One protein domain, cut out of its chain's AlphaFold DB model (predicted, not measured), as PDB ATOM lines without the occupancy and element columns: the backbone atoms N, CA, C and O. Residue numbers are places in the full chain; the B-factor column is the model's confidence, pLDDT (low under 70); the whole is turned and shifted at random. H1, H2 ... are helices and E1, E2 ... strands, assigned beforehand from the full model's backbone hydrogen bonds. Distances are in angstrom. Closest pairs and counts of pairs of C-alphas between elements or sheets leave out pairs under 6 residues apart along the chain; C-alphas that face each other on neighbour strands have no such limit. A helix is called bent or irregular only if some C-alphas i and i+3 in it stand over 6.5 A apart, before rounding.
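This is residues 3 to 74 of the 74 residues of an uncharacterized protein of Acidobacteria bacterium (UniProt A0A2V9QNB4). A small sheet of three short strands, E2, E1 and E3, has the helix H1 held off over one of its faces, and together they make a loose body; from it a second helix sticks out as a long arm, residues 56 to 74, of which 56 to 72 belong to H2. This arm gives the whole its length, and its free end is far from the sheet. The printed part has 72 residues with two named helices and three named strands in the order E1, E2, H1, E3, H2; the sheet's order is E2, E1, E3, antiparallel throughout, and the class is mixed, helices and strands. The whole is extended, with a radius of gyration of the C-alphas of 18.7 A and spans of 62 by 20 by 15 A.

E1, residues 3 to 5, begins at C-alpha 3 (-5.064, 0.946, -34.028) and is 6.7 A long. E2, residues 10 to 12, is 7.0 A long. H1, residues 20 to 37, starts at C-alpha 20 (-11.038, -14.685, -40.134) and is 25.0 A long. H1 has a kink of 28 degrees near residue 27; it is neither bent nor irregular, but only just: C-alphas 28 and 31 are 6.5 A apart. E3, residues 43 to 46, is 9.8 A long. H2, residues 55 to 72, is 26.0 A long and ends at C-alpha 72 (-41.406, -29.748, -27.419).

E1 is the inner strand of the sheet, and E2 and E3 are its edge strands. E1 and E2 form a hairpin, antiparallel at 168 degrees; C-alphas 10 and 4 face each other at 4.4 A, and N 3 and O 11 are within hydrogen-bond range at 2.9 A. E1 and E3 are antiparallel at 154 degrees; C-alphas 5 and 43 face each other at 4.9 A, and N 44 and O 4 are within hydrogen-bond range at 2.9 A. E2, H1 and E3 form a split strand-helix-strand unit, two strands running the same way with a helix between them along the chain and E1 between them in the sheet; its crossover is right-handed. H1 is not on the sheet, but only just, with 4 pairs of C-alphas within 10 A. H2 is not on the sheet, with 0 such pairs, and H1 and H2 are apart. In H2 every O i to N i+4 pair is within hydrogen-bond range; in H1 it is 12 of 14.

The C-alphas of Thr 7 and Ala 74, the two farthest apart, are 62.7 A from each other. Without residues 56 to 74, which stand free, the body spans 35 by 21 by 11 A. The printed part has no cut and ends at residue 74, the chain's last. The links E1 to E2 and H1 to E3 are tight, those from E2 to H1 and from E3 to H2 are short, and no link is long. The mean pLDDT of the printed part is 76.2; residues 14 to 15, 17 to 18, 47 to 58, 69 and 71 to 74 are under 70.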
ATOM      1  N   ILE A   3      -5.617   0.143 -32.937       79.69
ATOM      2  CA  ILE A   3      -5.064   0.946 -34.028       79.69
ATOM      3  C   ILE A   3      -4.049   1.894 -33.403       79.69
ATOM      4  O   ILE A   3      -4.386   2.575 -32.435       79.69
ATOM      5  N   GLU A   4      -2.842   1.949 -33.950       81.31
ATOM      6  CA  GLU A   4      -1.814   2.919 -33.565       81.31
ATOM      7  C   GLU A   4      -1.338   3.666 -34.812       81.31
ATOM      8  O   GLU A   4      -0.995   3.030 -35.813       81.31
ATOM      9  N   THR A   5      -1.348   4.998 -34.767       81.94
ATOM     10  CA  THR A   5      -0.865   5.867 -35.849       81.94
ATOM     11  C   THR A   5       0.592   6.271 -35.620       81.94
ATOM     12  O   THR A   5       1.101   6.232 -34.500       81.94
ATOM     13  N   GLU A   6       1.260   6.747 -36.672       78.31
ATOM     14  CA  GLU A   6       2.633   7.280 -36.588       78.31
ATOM     15  C   GLU A   6       2.778   8.464 -35.616       78.31
ATOM     16  O   GLU A   6       3.857   8.698 -35.080       78.31
ATOM     17  N   THR A   7       1.691   9.195 -35.348       79.56
ATOM     18  CA  THR A   7       1.660  10.309 -34.385       79.56
ATOM     19  C   THR A   7       1.587   9.843 -32.927       79.56
ATOM     20  O   THR A   7       1.490  10.670 -32.022       79.56
ATOM     21  N   GLY A   8       1.611   8.529 -32.682       77.62
ATOM     22  CA  GLY A   8       1.509   7.933 -31.349       77.62
ATOM     23  C   GLY A   8       0.085   7.901 -30.791       77.62
ATOM     24  O   GLY A   8      -0.114   7.501 -29.644       77.62
ATOM     25  N   GLN A   9      -0.921   8.301 -31.577       80.69
ATOM     26  CA  GLN A   9      -2.320   8.169 -31.178       80.69
ATOM     27  C   GLN A   9      -2.738   6.706 -31.280       80.69
ATOM     28  O   GLN A   9      -2.382   6.003 -32.227       80.69
ATOM     29  N   SER A  10      -3.514   6.244 -30.301       79.81
ATOM     30  CA  SER A  10      -4.043   4.888 -30.318       79.81
ATOM     31  C   SER A  10      -5.519   4.845 -29.958       79.81
ATOM     32  O   SER A  10      -5.991   5.619 -29.127       79.81
ATOM     33  N   ALA A  11      -6.242   3.934 -30.600       79.31
ATOM     34  CA  ALA A  11      -7.656   3.693 -30.351       79.31
ATOM     35  C   ALA A  11      -7.930   2.191 -30.305       79.31
ATOM     36  O   ALA A  11      -7.391   1.417 -31.099       79.31
ATOM     37  N   THR A  12      -8.796   1.779 -29.381       75.00
ATOM     38  CA  THR A  12      -9.300   0.404 -29.328       75.00
ATOM     39  C   THR A  12     -10.701   0.376 -29.910       75.00
ATOM     40  O   THR A  12     -11.608   1.012 -29.379       75.00
ATOM     41  N   VAL A  13     -10.872  -0.371 -30.996       74.19
ATOM     42  CA  VAL A  13     -12.150  -0.550 -31.685       74.19
ATOM     43  C   VAL A  13     -12.642  -1.983 -31.453       74.19
ATOM     44  O   VAL A  13     -11.931  -2.938 -31.812       74.19
ATOM     45  N   PRO A  14     -13.824  -2.176 -30.839       68.62
ATOM     46  CA  PRO A  14     -14.456  -3.484 -30.770       68.62
ATOM     47  C   PRO A  14     -14.973  -3.853 -32.161       68.62
ATOM     48  O   PRO A  14     -15.708  -3.093 -32.785       68.62
ATOM     49  N   ILE A  15     -14.572  -5.021 -32.659       68.81
ATOM     50  CA  ILE A  15     -15.042  -5.546 -33.942       68.81
ATOM     51  C   ILE A  15     -15.536  -6.964 -33.693       68.81
ATOM     52  O   ILE A  15     -14.780  -7.808 -33.214       68.81
ATOM     53  N   ALA A  16     -16.799  -7.215 -34.026       71.31
ATOM     54  CA  ALA A  16     -17.366  -8.551 -34.070       71.31
ATOM     55  C   ALA A  16     -17.259  -9.075 -35.508       71.31
ATOM     56  O   ALA A  16     -17.938  -8.584 -36.406       71.31
ATOM     57  N   VAL A  17     -16.386 -10.057 -35.730       67.19
ATOM     58  CA  VAL A  17     -16.299 -10.807 -36.991       67.19
ATOM     59  C   VAL A  17     -16.665 -12.254 -36.722       67.19
ATOM     60  O   VAL A  17     -16.246 -12.821 -35.715       67.19
ATOM     61  N   LEU A  18     -17.436 -12.857 -37.624       61.28
ATOM     62  CA  LEU A  18     -17.821 -14.261 -37.486       61.28
ATOM     63  C   LEU A  18     -16.724 -15.191 -38.022       61.28
ATOM     64  O   LEU A  18     -16.634 -16.337 -37.598       61.28
ATOM     65  N   THR A  19     -15.856 -14.705 -38.922       78.00
ATOM     66  CA  THR A  19     -14.760 -15.499 -39.503       78.00
ATOM     67  C   THR A  19     -13.476 -14.682 -39.721       78.00
ATOM     68  O   THR A  19     -13.546 -13.473 -39.965       78.00
ATOM     69  N   PRO A  20     -12.293 -15.332 -39.742       78.94
ATOM     70  CA  PRO A  20     -11.038 -14.685 -40.134       78.94
ATOM     71  C   PRO A  20     -11.079 -14.067 -41.539       78.94
ATOM     72  O   PRO A  20     -10.495 -13.010 -41.761       78.94
ATOM     73  N   LYS A  21     -11.809 -14.681 -42.483       81.88
ATOM     74  CA  LYS A  21     -11.881 -14.178 -43.862       81.88
ATOM     75  C   LYS A  21     -12.637 -12.855 -43.963       81.88
ATOM     76  O   LYS A  21     -12.227 -11.976 -44.711       81.88
ATOM     77  N   GLN A  22     -13.712 -12.692 -43.192       82.19
ATOM     78  CA  GLN A  22     -14.445 -11.424 -43.123       82.19
ATOM     79  C   GLN A  22     -13.581 -10.298 -42.553       82.19
ATOM     80  O   GLN A  22     -13.637  -9.176 -43.052       82.19
ATOM     81  N   LEU A  23     -12.757 -10.603 -41.545       83.25
ATOM     82  CA  LEU A  23     -11.804  -9.637 -41.010       83.25
ATOM     83  C   LEU A  23     -10.773  -9.223 -42.061       83.25
ATOM     84  O   LEU A  23     -10.527  -8.034 -42.226       83.25
ATOM     85  N   GLU A  24     -10.192 -10.185 -42.777       84.62
ATOM     86  CA  GLU A  24      -9.212  -9.910 -43.833       84.62
ATOM     87  C   GLU A  24      -9.790  -8.983 -44.911       84.62
ATOM     88  O   GLU A  24      -9.168  -7.979 -45.254       84.62
ATOM     89  N   VAL A  25     -11.006  -9.277 -45.386       88.19
ATOM     90  CA  VAL A  25     -11.697  -8.451 -46.386       88.19
ATOM     91  C   VAL A  25     -11.906  -7.031 -45.863       88.19
ATOM     92  O   VAL A  25     -11.556  -6.082 -46.555       88.19
ATOM     93  N   PHE A  26     -12.400  -6.872 -44.630       86.94
ATOM     94  CA  PHE A  26     -12.585  -5.553 -44.015       86.94
ATOM     95  C   PHE A  26     -11.279  -4.746 -43.932       86.94
ATOM     96  O   PHE A  26     -11.273  -3.547 -44.219       86.94
ATOM     97  N   LEU A  27     -10.176  -5.396 -43.546       86.38
ATOM     98  CA  LEU A  27      -8.871  -4.745 -43.418       86.38
ATOM     99  C   LEU A  27      -8.320  -4.278 -44.774       86.38
ATOM    100  O   LEU A  27      -7.729  -3.203 -44.852       86.38
ATOM    101  N   GLN A  28      -8.525  -5.069 -45.830       87.31
ATOM    102  CA  GLN A  28      -8.030  -4.773 -47.178       87.31
ATOM    103  C   GLN A  28      -8.898  -3.762 -47.940       87.31
ATOM    104  O   GLN A  28      -8.380  -3.065 -48.807       87.31
ATOM    105  N   SER A  29     -10.201  -3.671 -47.651       89.00
ATOM    106  CA  SER A  29     -11.099  -2.738 -48.340       89.00
ATOM    107  C   SER A  29     -11.357  -1.474 -47.519       89.00
ATOM    108  O   SER A  29     -10.712  -0.442 -47.712       89.00
ATOM    109  N   GLU A  30     -12.306  -1.551 -46.589       88.88
ATOM    110  CA  GLU A  30     -12.859  -0.390 -45.897       88.88
ATOM    111  C   GLU A  30     -11.830   0.272 -44.995       88.88
ATOM    112  O   GLU A  30     -11.699   1.495 -44.998       88.88
ATOM    113  N   PHE A  31     -11.062  -0.521 -44.246       86.06
ATOM    114  CA  PHE A  31     -10.074   0.036 -43.331       86.06
ATOM    115  C   PHE A  31      -8.974   0.794 -44.081       86.06
ATOM    116  O   PHE A  31      -8.616   1.910 -43.701       86.06
ATOM    117  N   GLN A  32      -8.465   0.217 -45.172       85.75
ATOM    118  CA  GLN A  32      -7.454   0.860 -46.007       85.75
ATOM    119  C   GLN A  32      -7.984   2.149 -46.647       85.75
ATOM    120  O   GLN A  32      -7.282   3.162 -46.632       85.75
ATOM    121  N   ARG A  33      -9.225   2.139 -47.154       90.88
ATOM    122  CA  ARG A  33      -9.880   3.340 -47.696       90.88
ATOM    123  C   ARG A  33      -9.969   4.451 -46.645       90.88
ATOM    124  O   ARG A  33      -9.536   5.569 -46.906       90.88
ATOM    125  N   LEU A  34     -10.456   4.135 -45.444       88.25
ATOM    126  CA  LEU A  34     -10.591   5.103 -44.349       88.25
ATOM    127  C   LEU A  34      -9.235   5.668 -43.898       88.25
ATOM    128  O   LEU A  34      -9.123   6.861 -43.621       88.25
ATOM    129  N   ALA A  35      -8.192   4.836 -43.854       84.75
ATOM    130  CA  ALA A  35      -6.838   5.278 -43.527       84.75
ATOM    131  C   ALA A  35      -6.292   6.288 -44.551       84.75
ATOM    132  O   ALA A  35      -5.691   7.295 -44.167       84.75
ATOM    133  N   GLN A  36      -6.533   6.037 -45.842       84.50
ATOM    134  CA  GLN A  36      -6.140   6.937 -46.928       84.50
ATOM    135  C   GLN A  36      -6.910   8.259 -46.883       84.50
ATOM    136  O   GLN A  36      -6.294   9.318 -46.983       84.50
ATOM    137  N   GLU A  37      -8.230   8.209 -46.682       88.00
ATOM    138  CA  GLU A  37      -9.085   9.400 -46.544       88.00
ATOM    139  C   GLU A  37      -8.659  10.279 -45.360       88.00
ATOM    140  O   GLU A  37      -8.677  11.506 -45.455       88.00
ATOM    141  N   ALA A  38      -8.209   9.663 -44.266       84.06
ATOM    142  CA  ALA A  38      -7.679  10.365 -43.101       84.06
ATOM    143  C   ALA A  38      -6.224  10.855 -43.273       84.06
ATOM    144  O   ALA A  38      -5.681  11.487 -42.366       84.06
ATOM    145  N   GLY A  39      -5.569  10.564 -44.404       81.88
ATOM    146  CA  GLY A  39      -4.185  10.966 -44.675       81.88
ATOM    147  C   GLY A  39      -3.137  10.268 -43.800       81.88
ATOM    148  O   GLY A  39      -2.023  10.778 -43.651       81.88
ATOM    149  N   VAL A  40      -3.470   9.119 -43.207       81.94
ATOM    150  CA  VAL A  40      -2.576   8.378 -42.308       81.94
ATOM    151  C   VAL A  40      -1.628   7.500 -43.127       81.94
ATOM    152  O   VAL A  40      -2.067   6.668 -43.917       81.94
ATOM    153  N   LYS A  41      -0.315   7.674 -42.935       73.12
ATOM    154  CA  LYS A  41       0.728   6.988 -43.724       73.12
ATOM    155  C   LYS A  41       1.203   5.662 -43.124       73.12
ATOM    156  O   LYS A  41       1.655   4.797 -43.872       73.12
ATOM    157  N   GLY A  42       1.017   5.469 -41.820       72.38
ATOM    158  CA  GLY A  42       1.401   4.251 -41.116       72.38
ATOM    159  C   GLY A  42       0.419   3.918 -40.007       72.38
ATOM    160  O   GLY A  42       0.089   4.753 -39.162       72.38
ATOM    161  N   ILE A  43      -0.068   2.678 -40.038       73.88
ATOM    162  CA  ILE A  43      -0.981   2.135 -39.040       73.88
ATOM    163  C   ILE A  43      -0.473   0.768 -38.608       73.88
ATOM    164  O   ILE A  43      -0.263  -0.118 -39.439       73.88
ATOM    165  N   ARG A  44      -0.335   0.574 -37.296       77.94
ATOM    166  CA  ARG A  44      -0.147  -0.753 -36.710       77.94
ATOM    167  C   ARG A  44      -1.484  -1.259 -36.191       77.94
ATOM    168  O   ARG A  44      -2.149  -0.582 -35.409       77.94
ATOM    169  N   ILE A  45      -1.865  -2.455 -36.629       71.94
ATOM    170  CA  ILE A  45      -3.101  -3.108 -36.208       71.94
ATOM    171  C   ILE A  45      -2.738  -4.307 -35.344       71.94
ATOM    172  O   ILE A  45      -2.090  -5.238 -35.819       71.94
ATOM    173  N   ASN A  46      -3.177  -4.294 -34.086       72.12
ATOM    174  CA  ASN A  46      -3.167  -5.490 -33.251       72.12
ATOM    175  C   ASN A  46      -4.587  -6.053 -33.156       72.12
ATOM    176  O   ASN A  46      -5.511  -5.390 -32.664       72.12
ATOM    177  N   VAL A  47      -4.777  -7.274 -33.648       68.12
ATOM    178  CA  VAL A  47      -6.056  -7.979 -33.564       68.12
ATOM    179  C   VAL A  47      -5.948  -9.018 -32.465       68.12
ATOM    180  O   VAL A  47      -5.366 -10.081 -32.642       68.12
ATOM    181  N   GLU A  48      -6.559  -8.716 -31.330       67.81
ATOM    182  CA  GLU A  48      -6.776  -9.700 -30.278       67.81
ATOM    183  C   GLU A  48      -8.106 -10.407 -30.527       67.81
ATOM    184  O   GLU A  48      -9.116  -9.763 -30.840       67.81
ATOM    185  N   ARG A  49      -8.115 -11.739 -30.390       65.50
ATOM    186  CA  ARG A  49      -9.356 -12.517 -30.400       65.50
ATOM    187  C   ARG A  49     -10.137 -12.144 -29.144       65.50
ATOM    188  O   ARG A  49      -9.873 -12.666 -28.067       65.50
ATOM    189  N   ALA A  50     -11.112 -11.254 -29.285       61.00
ATOM    190  CA  ALA A  50     -12.138 -11.107 -28.270       61.00
ATOM    191  C   ALA A  50     -12.951 -12.408 -28.271       61.00
ATOM    192  O   ALA A  50     -13.607 -12.730 -29.262       61.00
ATOM    193  N   ILE A  51     -12.876 -13.187 -27.190       58.28
ATOM    194  CA  ILE A  51     -13.739 -14.356 -26.990       58.28
ATOM    195  C   ILE A  51     -15.124 -13.820 -26.602       58.28
ATOM    196  O   ILE A  51     -15.548 -13.903 -25.455       58.28
ATOM    197  N   ALA A  52     -15.826 -13.200 -27.549       60.22
ATOM    198  CA  ALA A  52     -17.256 -12.952 -27.423       60.22
ATOM    199  C   ALA A  52     -17.970 -14.272 -27.745       60.22
ATOM    200  O   ALA A  52     -18.493 -14.445 -28.839       60.22
ATOM    201  N   ALA A  53     -17.875 -15.210 -26.795       56.91
ATOM    202  CA  ALA A  53     -18.173 -16.635 -26.923       56.91
ATOM    203  C   ALA A  53     -17.381 -17.346 -28.045       56.91
ATOM    204  O   ALA A  53     -17.146 -16.830 -29.136       56.91
ATOM    205  N   ASP A  54     -16.895 -18.554 -27.765       66.94
ATOM    206  CA  ASP A  54     -16.290 -19.382 -28.804       66.94
ATOM    207  C   ASP A  54     -17.352 -19.652 -29.878       66.94
ATOM    208  O   ASP A  54     -18.408 -20.189 -29.567       66.94
ATOM    209  N   TYR A  55     -17.119 -19.230 -31.122       65.00
ATOM    210  CA  TYR A  55     -18.114 -19.321 -32.199       65.00
ATOM    211  C   TYR A  55     -18.674 -20.746 -32.344       65.00
ATOM    212  O   TYR A  55     -19.879 -20.938 -32.478       65.00
ATOM    213  N   GLU A  56     -17.814 -21.753 -32.188       66.94
ATOM    214  CA  GLU A  56     -18.206 -23.162 -32.164       66.94
ATOM    215  C   GLU A  56     -19.094 -23.516 -30.959       66.94
ATOM    216  O   GLU A  56     -20.036 -24.298 -31.080       66.94
ATOM    217  N   GLN A  57     -18.840 -22.923 -29.790       69.62
ATOM    218  CA  GLN A  57     -19.700 -23.059 -28.614       69.62
ATOM    219  C   GLN A  57     -21.068 -22.403 -28.837       69.62
ATOM    220  O   GLN A  57     -22.084 -23.020 -28.525       69.62
ATOM    221  N   VAL A  58     -21.111 -21.212 -29.441       69.69
ATOM    222  CA  VAL A  58     -22.369 -20.532 -29.795       69.69
ATOM    223  C   VAL A  58     -23.181 -21.381 -30.768       69.69
ATOM    224  O   VAL A  58     -24.372 -21.591 -30.551       69.69
ATOM    225  N   LEU A  59     -22.547 -21.926 -31.811       72.94
ATOM    226  CA  LEU A  59     -23.224 -22.806 -32.764       72.94
ATOM    227  C   LEU A  59     -23.783 -24.063 -32.088       72.94
ATOM    228  O   LEU A  59     -24.926 -24.443 -32.364       72.94
ATOM    229  N   ARG A  60     -23.025 -24.685 -31.173       77.94
ATOM    230  CA  ARG A  60     -23.502 -25.836 -30.389       77.94
ATOM    231  C   ARG A  60     -24.712 -25.479 -29.529       77.94
ATOM    232  O   ARG A  60     -25.709 -26.199 -29.566       77.94
ATOM    233  N   GLU A  61     -24.651 -24.378 -28.790       80.31
ATOM    234  CA  GLU A  61     -25.730 -23.942 -27.895       80.31
ATOM    235  C   GLU A  61     -26.994 -23.545 -28.662       80.31
ATOM    236  O   GLU A  61     -28.093 -23.973 -28.302       80.31
ATOM    237  N   VAL A  62     -26.853 -22.807 -29.767       77.62
ATOM    238  CA  VAL A  62     -27.974 -22.459 -30.652       77.62
ATOM    239  C   VAL A  62     -28.600 -23.721 -31.245       77.62
ATOM    240  O   VAL A  62     -29.823 -23.867 -31.221       77.62
ATOM    241  N   THR A  63     -27.788 -24.673 -31.711       86.31
ATOM    242  CA  THR A  63     -28.284 -25.947 -32.259       86.31
ATOM    243  C   THR A  63     -29.036 -26.759 -31.206       86.31
ATOM    244  O   THR A  63     -30.124 -27.274 -31.483       86.31
ATOM    245  N   ALA A  64     -28.496 -26.848 -29.988       90.25
ATOM    246  CA  ALA A  64     -29.138 -27.530 -28.868       90.25
ATOM    247  C   ALA A  64     -30.473 -26.867 -28.489       90.25
ATOM    248  O   ALA A  64     -31.486 -27.554 -28.339       90.25
ATOM    249  N   CYS A  65     -30.498 -25.535 -28.412       84.50
ATOM    250  CA  CYS A  65     -31.699 -24.755 -28.127       84.50
ATOM    251  C   CYS A  65     -32.797 -25.017 -29.169       84.50
ATOM    252  O   CYS A  65     -33.896 -25.454 -28.814       84.50
ATOM    253  N   LEU A  66     -32.483 -24.862 -30.460       82.12
ATOM    254  CA  LEU A  66     -33.431 -25.088 -31.556       82.12
ATOM    255  C   LEU A  66     -33.934 -26.540 -31.607       82.12
ATOM    256  O   LEU A  66     -35.123 -26.778 -31.826       82.12
ATOM    257  N   SER A  67     -33.057 -27.513 -31.346       84.62
ATOM    258  CA  SER A  67     -33.420 -28.936 -31.297       84.62
ATOM    259  C   SER A  67     -34.369 -29.247 -30.136       84.62
ATOM    260  O   SER A  67     -35.342 -29.981 -30.311       84.62
ATOM    261  N   SER A  68     -34.132 -28.648 -28.966       78.81
ATOM    262  CA  SER A  68     -35.002 -28.805 -27.794       78.81
ATOM    263  C   SER A  68     -36.387 -28.181 -28.003       78.81
ATOM    264  O   SER A  68     -37.397 -28.766 -27.609       78.81
ATOM    265  N   ALA A  69     -36.453 -27.030 -28.682       69.50
ATOM    266  CA  ALA A  69     -37.711 -26.372 -29.019       69.50
ATOM    267  C   ALA A  69     -38.527 -27.208 -30.016       69.50
ATOM    268  O   ALA A  69     -39.730 -27.379 -29.831       69.50
ATOM    269  N   LYS A  70     -37.864 -27.805 -31.017       70.94
ATOM    270  CA  LYS A  70     -38.495 -28.724 -31.975       70.94
ATOM    271  C   LYS A  70     -39.074 -29.966 -31.291       70.94
ATOM    272  O   LYS A  70     -40.173 -30.380 -31.636       70.94
ATOM    273  N   ALA A  71     -38.364 -30.534 -30.316       65.69
ATOM    274  CA  ALA A  71     -38.832 -31.703 -29.569       65.69
ATOM    275  C   ALA A  71     -40.057 -31.415 -28.680       65.69
ATOM    276  O   ALA A  71     -40.838 -32.319 -28.423       65.69
ATOM    277  N   ARG A  72     -40.235 -30.171 -28.213       58.16
ATOM    278  CA  ARG A  72     -41.406 -29.748 -27.419       58.16
ATOM    279  C   ARG A  72     -42.631 -29.374 -28.254       58.16
ATOM    280  O   ARG A  72     -43.716 -29.265 -27.697       58.16
ATOM    281  N   ALA A  73     -42.447 -29.116 -29.545       58.25
ATOM    282  CA  ALA A  73     -43.513 -28.728 -30.466       58.25
ATOM    283  C   ALA A  73     -44.156 -29.923 -31.202       58.25
ATOM    284  O   ALA A  73     -45.035 -29.701 -32.034       58.25
ATOM    285  N   ALA A  74     -43.697 -31.150 -30.931       52.56
ATOM    286  CA  ALA A  74     -44.186 -32.401 -31.513       52.56
ATOM    287  C   ALA A  74     -45.099 -33.163 -30.545       52.56
ATOM    288  O   ALA A  74     -44.879 -33.047 -29.318       52.56
TER     289      ALA A  74